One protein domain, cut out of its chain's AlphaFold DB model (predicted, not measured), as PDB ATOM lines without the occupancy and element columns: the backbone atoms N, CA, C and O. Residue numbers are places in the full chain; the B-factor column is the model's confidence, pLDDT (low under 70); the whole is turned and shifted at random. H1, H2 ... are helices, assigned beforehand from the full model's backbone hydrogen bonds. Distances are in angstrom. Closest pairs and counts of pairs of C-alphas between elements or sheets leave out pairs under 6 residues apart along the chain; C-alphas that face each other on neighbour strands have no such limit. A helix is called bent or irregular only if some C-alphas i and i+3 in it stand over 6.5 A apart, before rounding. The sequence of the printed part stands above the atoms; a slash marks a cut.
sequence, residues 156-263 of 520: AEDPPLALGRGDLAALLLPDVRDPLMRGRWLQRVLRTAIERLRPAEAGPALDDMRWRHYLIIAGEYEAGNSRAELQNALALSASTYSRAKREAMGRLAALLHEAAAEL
ATOM      1  N   ALA A 156     -38.191 -17.562 -36.675       92.69
ATOM      2  CA  ALA A 156     -36.839 -17.103 -36.368       92.69
ATOM      3  C   ALA A 156     -35.746 -18.165 -36.617       92.69
ATOM      4  O   ALA A 156     -34.567 -17.865 -36.448       92.69
ATOM      5  N   GLU A 157     -36.111 -19.392 -37.002       91.69
ATOM      6  CA  GLU A 157     -35.153 -20.464 -37.294       91.69
ATOM      7  C   GLU A 157     -34.304 -20.131 -38.539       91.69
ATOM      8  O   GLU A 157     -34.835 -19.725 -39.578       91.69
ATOM      9  N   ASP A 158     -32.986 -20.342 -38.448       87.81
ATOM     10  CA  ASP A 158     -32.049 -20.260 -39.572       87.81
ATOM     11  C   ASP A 158     -31.054 -21.437 -39.513       87.81
ATOM     12  O   ASP A 158     -30.260 -21.513 -38.569       87.81
ATOM     13  N   PRO A 159     -31.090 -22.390 -40.465       86.38
ATOM     14  CA  PRO A 159     -31.981 -22.457 -41.629       86.38
ATOM     15  C   PRO A 159     -33.433 -22.848 -41.273       86.38
ATOM     16  O   PRO A 159     -33.627 -23.657 -40.373       86.38
ATOM     17  N   PRO A 160     -34.459 -22.380 -42.015       91.31
ATOM     18  CA  PRO A 160     -35.879 -22.577 -41.675       91.31
ATOM     19  C   PRO A 160     -36.412 -23.980 -42.039       91.31
ATOM     20  O   PRO A 160     -37.339 -24.128 -42.844       91.31
ATOM     21  N   LEU A 161     -35.820 -25.044 -41.496       89.25
ATOM     22  CA  LEU A 161     -36.170 -26.424 -41.844       89.25
ATOM     23  C   LEU A 161     -37.498 -26.875 -41.222       89.25
ATOM     24  O   LEU A 161     -38.252 -27.593 -41.889       89.25
ATOM     25  N   ALA A 162     -37.807 -26.473 -39.984       92.69
ATOM     26  CA  ALA A 162     -39.078 -26.829 -39.349       92.69
ATOM     27  C   ALA A 162     -40.253 -26.159 -40.070       92.69
ATOM     28  O   ALA A 162     -41.255 -26.816 -40.354       92.69
ATOM     29  N   LEU A 163     -40.079 -24.894 -40.470       93.75
ATOM     30  CA  LEU A 163     -41.011 -24.182 -41.349       93.75
ATOM     31  C   LEU A 163     -41.298 -24.978 -42.625       93.75
ATOM     32  O   LEU A 163     -42.456 -25.206 -42.957       93.75
ATOM     33  N   GLY A 164     -40.255 -25.438 -43.317       89.88
ATOM     34  CA  GLY A 164     -40.395 -26.174 -44.573       89.88
ATOM     35  C   GLY A 164     -41.051 -27.548 -44.458       89.88
ATOM     36  O   GLY A 164     -41.580 -28.058 -45.442       89.88
ATOM     37  N   ARG A 165     -41.042 -28.158 -43.271       91.56
ATOM     38  CA  ARG A 165     -41.695 -29.452 -43.013       91.56
ATOM     39  C   ARG A 165     -43.107 -29.315 -42.439       91.56
ATOM     40  O   ARG A 165     -43.800 -30.322 -42.345       91.56
ATOM     41  N   GLY A 166     -43.515 -28.110 -42.044       92.38
ATOM     42  CA  GLY A 166     -44.795 -27.869 -41.383       92.38
ATOM     43  C   GLY A 166     -46.007 -27.967 -42.313       92.38
ATOM     44  O   GLY A 166     -45.912 -27.773 -43.528       92.38
ATOM     45  N   ASP A 167     -47.179 -28.189 -41.716       89.38
ATOM     46  CA  ASP A 167     -48.454 -28.338 -42.431       89.38
ATOM     47  C   ASP A 167     -48.810 -27.107 -43.274       89.38
ATOM     48  O   ASP A 167     -49.323 -27.238 -44.386       89.38
ATOM     49  N   LEU A 168     -48.498 -25.898 -42.785       91.12
ATOM     50  CA  LEU A 168     -48.748 -24.666 -43.540       91.12
ATOM     51  C   LEU A 168     -47.916 -24.621 -44.828       91.12
ATOM     52  O   LEU A 168     -48.406 -24.172 -45.862       91.12
ATOM     53  N   ALA A 169     -46.675 -25.107 -44.776       89.88
ATOM     54  CA  ALA A 169     -45.806 -25.178 -45.940       89.88
ATOM     55  C   ALA A 169     -46.316 -26.213 -46.941       89.88
ATOM     56  O   ALA A 169     -46.353 -25.932 -48.132       89.88
ATOM     57  N   ALA A 170     -46.757 -27.380 -46.470       82.88
ATOM     58  CA  ALA A 170     -47.375 -28.385 -47.332       82.88
ATOM     59  C   ALA A 170     -48.662 -27.871 -48.004       82.88
ATOM     60  O   ALA A 170     -48.928 -28.218 -49.152       82.88
ATOM     61  N   LEU A 171     -49.435 -27.028 -47.310       82.31
ATOM     62  CA  LEU A 171     -50.680 -26.459 -47.824       82.31
ATOM     63  C   LEU A 171     -50.452 -25.340 -48.849       82.31
ATOM     64  O   LEU A 171     -51.160 -25.291 -49.849       82.31
ATOM     65  N   LEU A 172     -49.493 -24.440 -48.606       81.56
ATOM     66  CA  LEU A 172     -49.218 -23.304 -49.497       81.56
ATOM     67  C   LEU A 172     -48.255 -23.643 -50.643       81.56
ATOM     68  O   LEU A 172     -48.261 -22.960 -51.662       81.56
ATOM     69  N   LEU A 173     -47.401 -24.653 -50.465       80.56
ATOM     70  CA  LEU A 173     -46.312 -25.005 -51.383       80.56
ATOM     71  C   LEU A 173     -46.233 -26.524 -51.591       80.56
ATOM     72  O   LEU A 173     -45.194 -27.133 -51.294       80.56
ATOM     73  N   PRO A 174     -47.309 -27.160 -52.084       69.44
ATOM     74  CA  PRO A 174     -47.330 -28.608 -52.271       69.44
ATOM     75  C   PRO A 174     -46.216 -29.088 -53.219       69.44
ATOM     76  O   PRO A 174     -45.639 -30.156 -53.004       69.44
ATOM     77  N   ASP A 175     -45.841 -28.265 -54.202       60.09
ATOM     78  CA  ASP A 175     -44.933 -28.656 -55.286       60.09
ATOM     79  C   ASP A 175     -43.440 -28.505 -54.946       60.09
ATOM     80  O   ASP A 175     -42.580 -29.147 -55.557       60.09
ATOM     81  N   VAL A 176     -43.089 -27.702 -53.936       68.19
ATOM     82  CA  VAL A 176     -41.682 -27.433 -53.592       68.19
ATOM     83  C   VAL A 176     -41.140 -28.564 -52.732       68.19
ATOM     84  O   VAL A 176     -41.306 -28.546 -51.522       68.19
ATOM     85  N   ARG A 177     -40.498 -29.578 -53.310       69.88
ATOM     86  CA  ARG A 177     -40.088 -30.784 -52.555       69.88
ATOM     87  C   ARG A 177     -38.966 -30.573 -51.541       69.88
ATOM     88  O   ARG A 177     -38.954 -31.261 -50.527       69.88
ATOM     89  N   ASP A 178     -38.035 -29.663 -51.811       76.44
ATOM     90  CA  ASP A 178     -36.927 -29.390 -50.894       76.44
ATOM     91  C   ASP A 178     -37.431 -28.627 -49.654       76.44
ATOM     92  O   ASP A 178     -37.873 -27.478 -49.791       76.44
ATOM     93  N   PRO A 179     -37.345 -29.215 -48.442       83.44
ATOM     94  CA  PRO A 179     -37.782 -28.556 -47.218       83.44
ATOM     95  C   PRO A 179     -37.067 -27.228 -46.968       83.44
ATOM     96  O   PRO A 179     -37.688 -26.300 -46.461       83.44
ATOM     97  N   LEU A 180     -35.789 -27.089 -47.337       79.69
ATOM     98  CA  LEU A 180     -35.057 -25.843 -47.099       79.69
ATOM     99  C   LEU A 180     -35.609 -24.702 -47.962       79.69
ATOM    100  O   LEU A 180     -35.896 -23.615 -47.456       79.69
ATOM    101  N   MET A 181     -35.794 -24.953 -49.259       77.75
ATOM    102  CA  MET A 181     -36.392 -23.986 -50.181       77.75
ATOM    103  C   MET A 181     -37.831 -23.652 -49.799       77.75
ATOM    104  O   MET A 181     -38.202 -22.474 -49.768       77.75
ATOM    105  N   ARG A 182     -38.621 -24.674 -49.449       86.56
ATOM    106  CA  ARG A 182     -39.999 -24.502 -48.981       86.56
ATOM    107  C   ARG A 182     -40.049 -23.619 -47.733       86.56
ATOM    108  O   ARG A 182     -40.829 -22.672 -47.680       86.56
ATOM    109  N   GLY A 183     -39.163 -23.879 -46.772       90.88
ATOM    110  CA  GLY A 183     -39.032 -23.109 -45.539       90.88
ATOM    111  C   GLY A 183     -38.639 -21.655 -45.778       90.88
ATOM    112  O   GLY A 183     -39.307 -20.755 -45.276       90.88
ATOM    113  N   ARG A 184     -37.621 -21.401 -46.611       87.94
ATOM    114  CA  ARG A 184     -37.188 -20.037 -46.977       87.94
ATOM    115  C   ARG A 184     -38.278 -19.248 -47.696       87.94
ATOM    116  O   ARG A 184     -38.400 -18.038 -47.503       87.94
ATOM    117  N   TRP A 185     -39.058 -19.897 -48.556       89.31
ATOM    118  CA  TRP A 185     -40.173 -19.232 -49.224       89.31
ATOM    119  C   TRP A 185     -41.307 -18.930 -48.242       89.31
ATOM    120  O   TRP A 185     -41.752 -17.785 -48.183       89.31
ATOM    121  N   LEU A 186     -41.713 -19.896 -47.409       93.88
ATOM    122  CA  LEU A 186     -42.750 -19.667 -46.400       93.88
ATOM    123  C   LEU A 186     -42.335 -18.581 -45.396       93.88
ATOM    124  O   LEU A 186     -43.154 -17.742 -45.033       93.88
ATOM    125  N   GLN A 187     -41.061 -18.545 -44.997       94.31
ATOM    126  CA  GLN A 187     -40.509 -17.488 -44.149       94.31
ATOM    127  C   GLN A 187     -40.683 -16.106 -44.795       94.31
ATOM    128  O   GLN A 187     -41.138 -15.178 -44.128       94.31
ATOM    129  N   ARG A 188     -40.390 -15.966 -46.099       93.06
ATOM    130  CA  ARG A 188     -40.622 -14.714 -46.843       93.06
ATOM    131  C   ARG A 188     -42.102 -14.348 -46.902       93.06
ATOM    132  O   ARG A 188     -42.424 -13.200 -46.623       93.06
ATOM    133  N   VAL A 189     -42.995 -15.300 -47.195       93.75
ATOM    134  CA  VAL A 189     -44.452 -15.050 -47.187       93.75
ATOM    135  C   VAL A 189     -44.910 -14.536 -45.836       93.75
ATOM    136  O   VAL A 189     -45.617 -13.534 -45.775       93.75
ATOM    137  N   LEU A 190     -44.509 -15.208 -44.755       96.38
ATOM    138  CA  LEU A 190     -44.907 -14.837 -43.403       96.38
ATOM    139  C   LEU A 190     -44.417 -13.433 -43.058       96.38
ATOM    140  O   LEU A 190     -45.223 -12.626 -42.613       96.38
ATOM    141  N   ARG A 191     -43.147 -13.106 -43.329       96.06
ATOM    142  CA  ARG A 191     -42.602 -11.759 -43.087       96.06
ATOM    143  C   ARG A 191     -43.314 -10.688 -43.915       96.06
ATOM    144  O   ARG A 191     -43.707  -9.663 -43.369       96.06
ATOM    145  N   THR A 192     -43.568 -10.942 -45.199       94.25
ATOM    146  CA  THR A 192     -44.345 -10.026 -46.051       94.25
ATOM    147  C   THR A 192     -45.764  -9.828 -45.511       94.25
ATOM    148  O   THR A 192     -46.249  -8.700 -45.444       94.25
ATOM    149  N   ALA A 193     -46.433 -10.903 -45.089       95.88
ATOM    150  CA  ALA A 193     -47.776 -10.829 -44.520       95.88
ATOM    151  C   ALA A 193     -47.796 -10.095 -43.166       95.88
ATOM    152  O   ALA A 193     -48.734  -9.342 -42.902       95.88
ATOM    153  N   ILE A 194     -46.764 -10.273 -42.328       96.50
ATOM    154  CA  ILE A 194     -46.585  -9.526 -41.074       96.50
ATOM    155  C   ILE A 194     -46.403  -8.043 -41.381       96.50
ATOM    156  O   ILE A 194     -47.129  -7.230 -40.816       96.50
ATOM    157  N   GLU A 195     -45.525  -7.681 -42.317       95.31
ATOM    158  CA  GLU A 195     -45.298  -6.278 -42.678       95.31
ATOM    159  C   GLU A 195     -46.566  -5.619 -43.242       95.31
ATOM    160  O   GLU A 195     -46.818  -4.453 -42.971       95.31
ATOM    161  N   ARG A 196     -47.454  -6.355 -43.922       94.69
ATOM    162  CA  ARG A 196     -48.763  -5.819 -44.354       94.69
ATOM    163  C   ARG A 196     -49.757  -5.555 -43.225       94.69
ATOM    164  O   ARG A 196     -50.733  -4.839 -43.439       94.69
ATOM    165  N   LEU A 197     -49.548  -6.105 -42.027       95.00
ATOM    166  CA  LEU A 197     -50.330  -5.693 -40.856       95.00
ATOM    167  C   LEU A 197     -49.984  -4.264 -40.419       95.00
ATOM    168  O   LEU A 197     -50.738  -3.675 -39.637       95.00
ATOM    169  N   ARG A 198     -48.856  -3.716 -40.886       94.25
ATOM    170  CA  ARG A 198     -48.420  -2.358 -40.593       94.25
ATOM    171  C   ARG A 198     -49.365  -1.338 -41.249       94.25
ATOM    172  O   ARG A 198     -49.588  -1.398 -42.458       94.25
ATOM    173  N   PRO A 199     -49.915  -0.378 -40.486       92.00
ATOM    174  CA  PRO A 199     -50.663   0.739 -41.060       92.00
ATOM    175  C   PRO A 199     -49.791   1.574 -42.015       92.00
ATOM    176  O   PRO A 199     -48.604   1.758 -41.768       92.00
ATOM    177  N   ALA A 200     -50.385   2.117 -43.081       83.81
ATOM    178  CA  ALA A 200     -49.669   2.892 -44.105       83.81
ATOM    179  C   ALA A 200     -49.228   4.307 -43.656       83.81
ATOM    180  O   ALA A 200     -48.466   4.967 -44.356       83.81
ATOM    181  N   GLU A 201     -49.722   4.796 -42.516       80.62
ATOM    182  CA  GLU A 201     -49.442   6.138 -41.986       80.62
ATOM    183  C   GLU A 201     -48.124   6.171 -41.174       80.62
ATOM    184  O   GLU A 201     -47.613   5.140 -40.742       80.62
ATOM    185  N   ALA A 202     -47.534   7.360 -41.001       65.69
ATOM    186  CA  ALA A 202     -46.177   7.539 -40.475       65.69
ATOM    187  C   ALA A 202     -45.948   6.960 -39.062       65.69
ATOM    188  O   ALA A 202     -46.728   7.233 -38.161       65.69
ATOM    189  N   GLY A 203     -44.801   6.275 -38.896       65.94
ATOM    190  CA  GLY A 203     -44.114   5.933 -37.637       65.94
ATOM    191  C   GLY A 203     -44.862   5.016 -36.650       65.94
ATOM    192  O   GLY A 203     -46.040   5.228 -36.391       65.94
ATOM    193  N   PRO A 204     -44.203   4.018 -36.030       70.31
ATOM    194  CA  PRO A 204     -44.849   3.212 -34.999       70.31
ATOM    195  C   PRO A 204     -45.205   4.084 -33.790       70.31
ATOM    196  O   PRO A 204     -44.340   4.465 -33.002       70.31
ATOM    197  N   ALA A 205     -46.491   4.389 -33.635       77.56
ATOM    198  CA  ALA A 205     -47.024   4.997 -32.427       77.56
ATOM    199  C   ALA A 205     -47.472   3.875 -31.483       77.56
ATOM    200  O   ALA A 205     -48.463   3.196 -31.750       77.56
ATOM    201  N   LEU A 206     -46.741   3.671 -30.380       79.69
ATOM    202  CA  LEU A 206     -47.051   2.636 -29.376       79.69
ATOM    203  C   LEU A 206     -48.479   2.771 -28.817       79.69
ATOM    204  O   LEU A 206     -49.126   1.769 -28.508       79.69
ATOM    205  N   ASP A 207     -48.989   4.001 -28.763       82.19
ATOM    206  CA  ASP A 207     -50.327   4.312 -28.261       82.19
ATOM    207  C   ASP A 207     -51.436   4.136 -29.314       82.19
ATOM    208  O   ASP A 207     -52.620   4.057 -28.964       82.19
ATOM    209  N   ASP A 208     -51.092   4.024 -30.603       85.94
ATOM    210  CA  ASP A 208     -52.079   3.886 -31.672       85.94
ATOM    211  C   ASP A 208     -52.618   2.449 -31.749       85.94
ATOM    212  O   ASP A 208     -51.913   1.464 -31.996       85.94
ATOM    213  N   MET A 209     -53.939   2.329 -31.587       88.19
ATOM    214  CA  MET A 209     -54.657   1.060 -31.672       88.19
ATOM    215  C   MET A 209     -54.464   0.341 -33.011       88.19
ATOM    216  O   MET A 209     -54.544  -0.890 -33.037       88.19
ATOM    217  N   ARG A 210     -54.221   1.078 -34.103       90.25
ATOM    218  CA  ARG A 210     -54.043   0.525 -35.455       90.25
ATOM    219  C   ARG A 210     -52.764  -0.301 -35.575       90.25
ATOM    220  O   ARG A 210     -52.768  -1.325 -36.251       90.25
ATOM    221  N   TRP A 211     -51.705   0.087 -34.867       94.25
ATOM    222  CA  TRP A 211     -50.406  -0.593 -34.894       94.25
ATOM    223  C   TRP A 211     -50.365  -1.866 -34.049       94.25
ATOM    224  O   TRP A 211     -49.488  -2.708 -34.238       94.25
ATOM    225  N   ARG A 212     -51.325  -2.055 -33.133       94.94
ATOM    226  CA  ARG A 212     -51.304  -3.156 -32.155       94.94
ATOM    227  C   ARG A 212     -51.220  -4.540 -32.789       94.94
ATOM    228  O   ARG A 212     -50.542  -5.399 -32.241       94.94
ATOM    229  N   HIS A 213     -51.907  -4.781 -33.908       96.31
ATOM    230  CA  HIS A 213     -51.874  -6.096 -34.563       96.31
ATOM    231  C   HIS A 213     -50.475  -6.426 -35.091       96.31
ATOM    232  O   HIS A 213     -49.980  -7.516 -34.817       96.31
ATOM    233  N   TYR A 214     -49.829  -5.471 -35.765       96.69
ATOM    234  CA  TYR A 214     -48.446  -5.592 -36.223       96.69
ATOM    235  C   TYR A 214     -47.475  -5.754 -35.049       96.69
ATOM    236  O   TYR A 214     -46.767  -6.753 -34.978       96.69
ATOM    237  N   LEU A 215     -47.509  -4.828 -34.081       96.38
ATOM    238  CA  LEU A 215     -46.573  -4.806 -32.949       96.38
ATOM    239  C   LEU A 215     -46.643  -6.081 -32.097       96.38
ATOM    240  O   LEU A 215     -45.616  -6.548 -31.616       96.38
ATOM    241  N   ILE A 216     -47.833  -6.672 -31.928       97.31
ATOM    242  CA  ILE A 216     -47.984  -7.947 -31.212       97.31
ATOM    243  C   ILE A 216     -47.355  -9.102 -32.001       97.31
ATOM    244  O   ILE A 216     -46.626  -9.897 -31.417       97.31
ATOM    245  N   ILE A 217     -47.640  -9.225 -33.302       97.62
ATOM    246  CA  ILE A 217     -47.166 -10.363 -34.105       97.62
ATOM    247  C   ILE A 217     -45.662 -10.255 -34.384       97.62
ATOM    248  O   ILE A 217     -44.937 -11.203 -34.093       97.62
ATOM    249  N   ALA A 218     -45.185  -9.111 -34.879       96.88
ATOM    250  CA  ALA A 218     -43.760  -8.871 -35.117       96.88
ATOM    251  C   ALA A 218     -42.965  -8.940 -33.804       96.88
ATOM    252  O   ALA A 218     -41.929  -9.601 -33.715       96.88
ATOM    253  N   GLY A 219     -43.498  -8.337 -32.736       97.12
ATOM    254  CA  GLY A 219     -42.876  -8.353 -31.420       97.12
ATOM    255  C   GLY A 219     -42.691  -9.762 -30.857       97.12
ATOM    256  O   GLY A 219     -41.617 -10.057 -30.344       97.12
ATOM    257  N   GLU A 220     -43.706 -10.625 -30.957       97.44
ATOM    258  CA  GLU A 220     -43.658 -11.979 -30.388       97.44
ATOM    259  C   GLU A 220     -42.878 -12.962 -31.277       97.44
ATOM    260  O   GLU A 220     -42.133 -13.786 -30.753       97.44
ATOM    261  N   TYR A 221     -43.025 -12.883 -32.605       97.06
ATOM    262  CA  TYR A 221     -42.523 -13.917 -33.524       97.06
ATOM    263  C   TYR A 221     -41.271 -13.532 -34.322       97.06
ATOM    264  O   TYR A 221     -40.533 -14.426 -34.729       97.06
ATOM    265  N   GLU A 222     -41.001 -12.243 -34.543       94.69
ATOM    266  CA  GLU A 222     -39.769 -11.793 -35.214       94.69
ATOM    267  C   GLU A 222     -38.724 -11.315 -34.207       94.69
ATOM    268  O   GLU A 222     -37.558 -11.686 -34.305       94.69
ATOM    269  N   ALA A 223     -39.145 -10.527 -33.214       95.56
ATOM    270  CA  ALA A 223     -38.255 -10.001 -32.179       95.56
ATOM    271  C   ALA A 223     -38.114 -10.927 -30.955       95.56
ATOM    272  O   ALA A 223     -37.246 -10.696 -30.118       95.56
ATOM    273  N   GLY A 224     -38.954 -11.963 -30.835       95.81
ATOM    274  CA  GLY A 224     -38.887 -12.935 -29.738       95.81
ATOM    275  C   GLY A 224     -39.266 -12.373 -28.364       95.81
ATOM    276  O   GLY A 224     -38.915 -12.970 -27.346       95.81
ATOM    277  N   ASN A 225     -39.972 -11.238 -28.308       97.25
ATOM    278  CA  ASN A 225     -40.414 -10.656 -27.045       97.25
ATOM    279  C   ASN A 225     -41.454 -11.555 -26.378       97.25
ATOM    280  O   ASN A 225     -42.371 -12.093 -27.011       97.25
ATOM    281  N   SER A 226     -41.371 -11.652 -25.059       97.00
ATOM    282  CA  SER A 226     -42.370 -12.354 -24.276       97.00
ATOM    283  C   SER A 226     -43.702 -11.599 -24.269       97.00
ATOM    284  O   SER A 226     -43.790 -10.370 -24.366       97.00
ATOM    285  N   ARG A 227     -44.785 -12.345 -24.041       96.81
ATOM    286  CA  ARG A 227     -46.122 -11.770 -23.852       96.81
ATOM    287  C   ARG A 227     -46.158 -10.686 -22.766       96.81
ATOM    288  O   ARG A 227     -46.907  -9.725 -22.913       96.81
ATOM    289  N   ALA A 228     -45.419 -10.861 -21.669       97.12
ATOM    290  CA  ALA A 228     -45.423  -9.916 -20.553       97.12
ATOM    291  C   ALA A 228     -44.752  -8.589 -20.937       97.12
ATOM    292  O   ALA A 228     -45.286  -7.524 -20.632       97.12
ATOM    293  N   GLU A 229     -43.637  -8.649 -21.669       97.69
ATOM    294  CA  GLU A 229     -42.949  -7.461 -22.189       97.69
ATOM    295  C   GLU A 229     -43.846  -6.682 -23.151       97.69
ATOM    296  O   GLU A 229     -44.021  -5.480 -22.974       97.69
ATOM    297  N   LEU A 230     -44.503  -7.363 -24.097       96.94
ATOM    298  CA  LEU A 230     -45.417  -6.715 -25.045       96.94
ATOM    299  C   LEU A 230     -46.655  -6.119 -24.364       96.94
ATOM    300  O   LEU A 230     -47.128  -5.055 -24.756       96.94
ATOM    301  N   GLN A 231     -47.194  -6.778 -23.334       96.88
ATOM    302  CA  GLN A 231     -48.302  -6.235 -22.542       96.88
ATOM    303  C   GLN A 231     -47.912  -4.945 -21.826       96.88
ATOM    304  O   GLN A 231     -48.682  -3.984 -21.855       96.88
ATOM    305  N   ASN A 232     -46.723  -4.923 -21.224       96.25
ATOM    306  CA  ASN A 232     -46.209  -3.750 -20.531       96.25
ATOM    307  C   ASN A 232     -45.893  -2.620 -21.520       96.25
ATOM    308  O   ASN A 232     -46.361  -1.501 -21.324       96.25
ATOM    309  N   ALA A 233     -45.173  -2.919 -22.605       94.38
ATOM    310  CA  ALA A 233     -44.763  -1.937 -23.609       94.38
ATOM    311  C   ALA A 233     -45.950  -1.275 -24.329       94.38
ATOM    312  O   ALA A 233     -45.886  -0.095 -24.654       94.38
ATOM    313  N   LEU A 234     -47.039  -2.018 -24.557       94.62
ATOM    314  CA  LEU A 234     -48.245  -1.522 -25.236       94.62
ATOM    315  C   LEU A 234     -49.352  -1.071 -24.265       94.62
ATOM    316  O   LEU A 234     -50.475  -0.800 -24.700       94.62
ATOM    317  N   ALA A 235     -49.079  -1.064 -22.953       95.62
ATOM    318  CA  ALA A 235     -50.048  -0.767 -21.895       95.62
ATOM    319  C   ALA A 235     -51.372  -1.563 -22.019       95.62
ATOM    320  O   ALA A 235     -52.476  -1.030 -21.862       95.62
ATOM    321  N   LEU A 236     -51.286  -2.867 -22.318       94.56
ATOM    322  CA  LEU A 236     -52.444  -3.735 -22.551       94.56
ATOM    323  C   LEU A 236     -52.733  -4.663 -21.373       94.56
ATOM    324  O   LEU A 236     -51.875  -5.399 -20.893       94.56
ATOM    325  N   SER A 237     -54.013  -4.752 -21.005       96.06
ATOM    326  CA  SER A 237     -54.477  -5.814 -20.112       96.06
ATOM    327  C   SER A 237     -54.330  -7.203 -20.755       96.06
ATOM    328  O   SER A 237     -54.335  -7.361 -21.983       96.06
ATOM    329  N   ALA A 238     -54.302  -8.249 -19.922       95.88
ATOM    330  CA  ALA A 238     -54.158  -9.619 -20.400       95.88
ATOM    331  C   ALA A 238     -55.270 -10.077 -21.357       95.88
ATOM    332  O   ALA A 238     -54.992 -10.830 -22.295       95.88
ATOM    333  N   SER A 239     -56.508  -9.626 -21.138       94.25
ATOM    334  CA  SER A 239     -57.658  -9.953 -21.986       94.25
ATOM    335  C   SER A 239     -57.629  -9.178 -23.305       94.25
ATOM    336  O   SER A 239     -57.893  -9.772 -24.356       94.25
ATOM    337  N   THR A 240     -57.250  -7.896 -23.267       95.31
ATOM    338  CA  THR A 240     -57.091  -7.052 -24.461       95.31
ATOM    339  C   THR A 240     -56.005  -7.611 -25.374       95.31
ATOM    340  O   THR A 240     -56.262  -7.789 -26.564       95.31
ATOM    341  N   TYR A 241     -54.848  -7.993 -24.818       96.81
ATOM    342  CA  TYR A 241     -53.770  -8.647 -25.568       96.81
ATOM    343  C   TYR A 241     -54.255  -9.921 -26.269       96.81
ATOM    344  O   TYR A 241     -54.128 -10.058 -27.481       96.81
ATOM    345  N   SER A 242     -54.882 -10.846 -25.532       95.00
ATOM    346  CA  SER A 242     -55.346 -12.120 -26.102       95.00
ATOM    347  C   SER A 242     -56.428 -11.954 -27.170       95.00
ATOM    348  O   SER A 242     -56.610 -12.838 -28.011       95.00
ATOM    349  N   ARG A 243     -57.211 -10.872 -27.115       95.12
ATOM    350  CA  ARG A 243     -58.189 -10.541 -28.154       95.12
ATOM    351  C   ARG A 243     -57.499  -9.955 -29.383       95.12
ATOM    352  O   ARG A 243     -57.703 -10.486 -30.469       95.12
ATOM    353  N   ALA A 244     -56.644  -8.952 -29.191       95.12
ATOM    354  CA  ALA A 244     -55.887  -8.327 -30.269       95.12
ATOM    355  C   ALA A 244     -55.004  -9.346 -31.006       95.12
ATOM    356  O   ALA A 244     -55.024  -9.379 -32.229       95.12
ATOM    357  N   LYS A 245     -54.327 -10.251 -30.283       96.31
ATOM    358  CA  LYS A 245     -53.543 -11.342 -30.880       96.31
ATOM    359  C   LYS A 245     -54.398 -12.256 -31.758       96.31
ATOM    360  O   LYS A 245     -53.999 -12.580 -32.866       96.31
ATOM    361  N   ARG A 246     -55.586 -12.670 -31.299       94.00
ATOM    362  CA  ARG A 246     -56.489 -13.514 -32.108       94.00
ATOM    363  C   ARG A 246     -56.983 -12.797 -33.361       94.00
ATOM    364  O   ARG A 246     -57.031 -13.408 -34.420       94.00
ATOM    365  N   GLU A 247     -57.340 -11.522 -33.241       94.50
ATOM    366  CA  GLU A 247     -57.745 -10.704 -34.388       94.50
ATOM    367  C   GLU A 247     -56.584 -10.526 -35.381       94.50
ATOM    368  O   GLU A 247     -56.791 -10.673 -36.584       94.50
ATOM    369  N   ALA A 248     -55.362 -10.303 -34.888       95.50
ATOM    370  CA  ALA A 248     -54.155 -10.211 -35.707       95.50
ATOM    371  C   ALA A 248     -53.853 -11.524 -36.445       95.50
ATOM    372  O   ALA A 248     -53.605 -11.494 -37.643       95.50
ATOM    373  N   MET A 249     -53.957 -12.675 -35.768       95.00
ATOM    374  CA  MET A 249     -53.794 -13.995 -36.395       95.00
ATOM    375  C   MET A 249     -54.803 -14.221 -37.528       95.00
ATOM    376  O   MET A 249     -54.421 -14.681 -38.600       95.00
ATOM    377  N   GLY A 250     -56.072 -13.852 -37.320       91.38
ATOM    378  CA  GLY A 250     -57.099 -13.963 -38.359       91.38
ATOM    379  C   GLY A 250     -56.830 -13.061 -39.569       91.38
ATOM    380  O   GLY A 250     -57.030 -13.487 -40.704       91.38
ATOM    381  N   ARG A 251     -56.332 -11.836 -39.342       93.88
ATOM    382  CA  ARG A 251     -55.907 -10.926 -40.423       93.88
ATOM    383  C   ARG A 251     -54.690 -11.458 -41.170       93.88
ATOM    384  O   ARG A 251     -54.681 -11.442 -42.394       93.88
ATOM    385  N   LEU A 252     -53.698 -11.964 -40.442       95.12
ATOM    386  CA  LEU A 252     -52.498 -12.545 -41.032       95.12
ATOM    387  C   LEU A 252     -52.852 -13.728 -41.935       95.12
ATOM    388  O   LEU A 252     -52.397 -13.772 -43.071       95.12
ATOM    389  N   ALA A 253     -53.721 -14.633 -41.472       91.50
ATOM    390  CA  ALA A 253     -54.187 -15.769 -42.265       91.50
ATOM    391  C   ALA A 253     -54.848 -15.341 -43.588       91.50
ATOM    392  O   ALA A 253     -54.623 -15.983 -44.613       91.50
ATOM    393  N   ALA A 254     -55.617 -14.245 -43.582       89.69
ATOM    394  CA  ALA A 254     -56.208 -13.681 -44.795       89.69
ATOM    395  C   ALA A 254     -55.148 -13.102 -45.753       89.69
ATOM    396  O   ALA A 254     -55.248 -13.299 -46.960       89.69
ATOM    397  N   LEU A 255     -54.104 -12.457 -45.220       93.88
ATOM    398  CA  LEU A 255     -53.019 -11.853 -46.005       93.88
ATOM    399  C   LEU A 255     -52.040 -12.873 -46.606       93.88
ATOM    400  O   LEU A 255     -51.344 -12.543 -47.562       93.88
ATOM    401  N   LEU A 256     -51.973 -14.105 -46.083       90.94
ATOM    402  CA  LEU A 256     -51.012 -15.116 -46.550       90.94
ATOM    403  C   LEU A 256     -51.115 -15.402 -48.050       90.94
ATOM    404  O   LEU A 256     -50.086 -15.551 -48.701       90.94
ATOM    405  N   HIS A 257     -52.330 -15.484 -48.595       83.62
ATOM    406  CA  HIS A 257     -52.526 -15.804 -50.012       83.62
ATOM    407  C   HIS A 257     -52.074 -14.647 -50.913       83.62
ATOM    408  O   HIS A 257     -51.424 -14.874 -51.929       83.62
ATOM    409  N   GLU A 258     -52.354 -13.405 -50.517       86.25
ATOM    410  CA  GLU A 258     -51.916 -12.216 -51.255       86.25
ATOM    411  C   GLU A 258     -50.394 -12.009 -51.156       86.25
ATOM    412  O   GLU A 258     -49.744 -11.635 -52.131       86.25
ATOM    413  N   ALA A 259     -49.803 -12.289 -49.990       88.94
ATOM    414  CA  ALA A 259     -48.355 -12.258 -49.785       88.94
ATOM    415  C   ALA A 259     -47.631 -13.344 -50.594       88.94
ATOM    416  O   ALA A 259     -46.566 -13.090 -51.153       88.94
ATOM    417  N   ALA A 260     -48.225 -14.535 -50.688       84.81
ATOM    418  CA  ALA A 260     -47.751 -15.620 -51.540       84.81
ATOM    419  C   ALA A 260     -47.791 -15.258 -53.029       84.81
ATOM    420  O   ALA A 260     -46.825 -15.529 -53.737       84.81
ATOM    421  N   ALA A 261     -48.876 -14.635 -53.493       80.12
ATOM    422  CA  ALA A 261     -49.064 -14.289 -54.901       80.12
ATOM    423  C   ALA A 261     -48.129 -13.169 -55.395       80.12
ATOM    424  O   ALA A 261     -47.774 -13.145 -56.570       80.12
ATOM    425  N   GLU A 262     -47.737 -12.237 -54.521       81.81
ATOM    426  CA  GLU A 262     -46.832 -11.134 -54.880       81.81
ATOM    427  C   GLU A 262     -45.354 -11.520 -54.858       81.81
ATOM    428  O   GLU A 262     -44.529 -10.848 -55.484       81.81
ATOM    429  N   LEU A 263     -44.991 -12.579 -54.132       75.88
ATOM    430  CA  LEU A 263     -43.612 -13.032 -54.131       75.88
ATOM    431  C   LEU A 263     -43.293 -13.682 -55.480       75.88
ATOM    432  O   LEU A 263     -44.021 -14.577 -55.914       75.88
TER     433      LEU A 263
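AT A GLANCE: This is residues 156 to 263 of the 520 residues of a protein of Chloroflexia bacterium SDU3-3 (UniProt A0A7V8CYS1). The longest helix, H6, runs along one side of an elongated body and crosses H3 and H4. H1 and H2 pack on H3 at one end; H5 packs on H4 at the other. The 108 printed residues, with six named helices, H1 to H6, and no named strand, are all helix in class and compact: radius of gyration of the C-alphas 14.9 A, spans 44 by 26 by 21 A.

HOW THE PARTS SIT: Start at H6, residues 238 to 262: its residues 244 to 249 touch H4, residues 212 to 221, about perpendicular at 81 degrees; C-alphas 213 and 248 are closest, 4.8 A. Its residues 252 to 260 touch residues 189 to 194 of the hub H3, residues 179 to 195, at a steep tilt of 62 degrees; C-alphas 189 and 259 are closest, 5.5 A. H3 and H4 form a helical hairpin; C-alphas 194 and 214 are closest, 6.5 A. H1, residues 161 to 165, touches H3, with C-alphas 164 and 183 closest, 3.5 A. H2, residues 167 to 172, only just touches H3, with 3 pairs of C-alphas within 8 A; 169 and 186 are closest, 6.3 A. H5, residues 227 to 233, touches H4, with C-alphas 216 and 230 closest, 6.8 A. Every O i to N i+4 pair is within hydrogen-bond range in H1 to H5, and 19 of 21 in H6.

IN THESE COORDINATES: Find C-alpha 161 at (-36.170, -26.424, -41.844), where H1 begins. H3 is 23.9 A long. H6 runs 35.3 A to C-alpha 262 at (-46.832, -11.134, -54.880), with a kink of 39 degrees near residue 255; it is only just irregular, C-alphas 254 and 257 being 6.7 A apart.

THE WHOLE: The printed part has no cut; its farthest C-alphas, 177 and 235, are 44.0 A apart. Residues 196 to 211 form the long link. Look for pLDDT under 70 at residues 174 to 177 and 202 to 203.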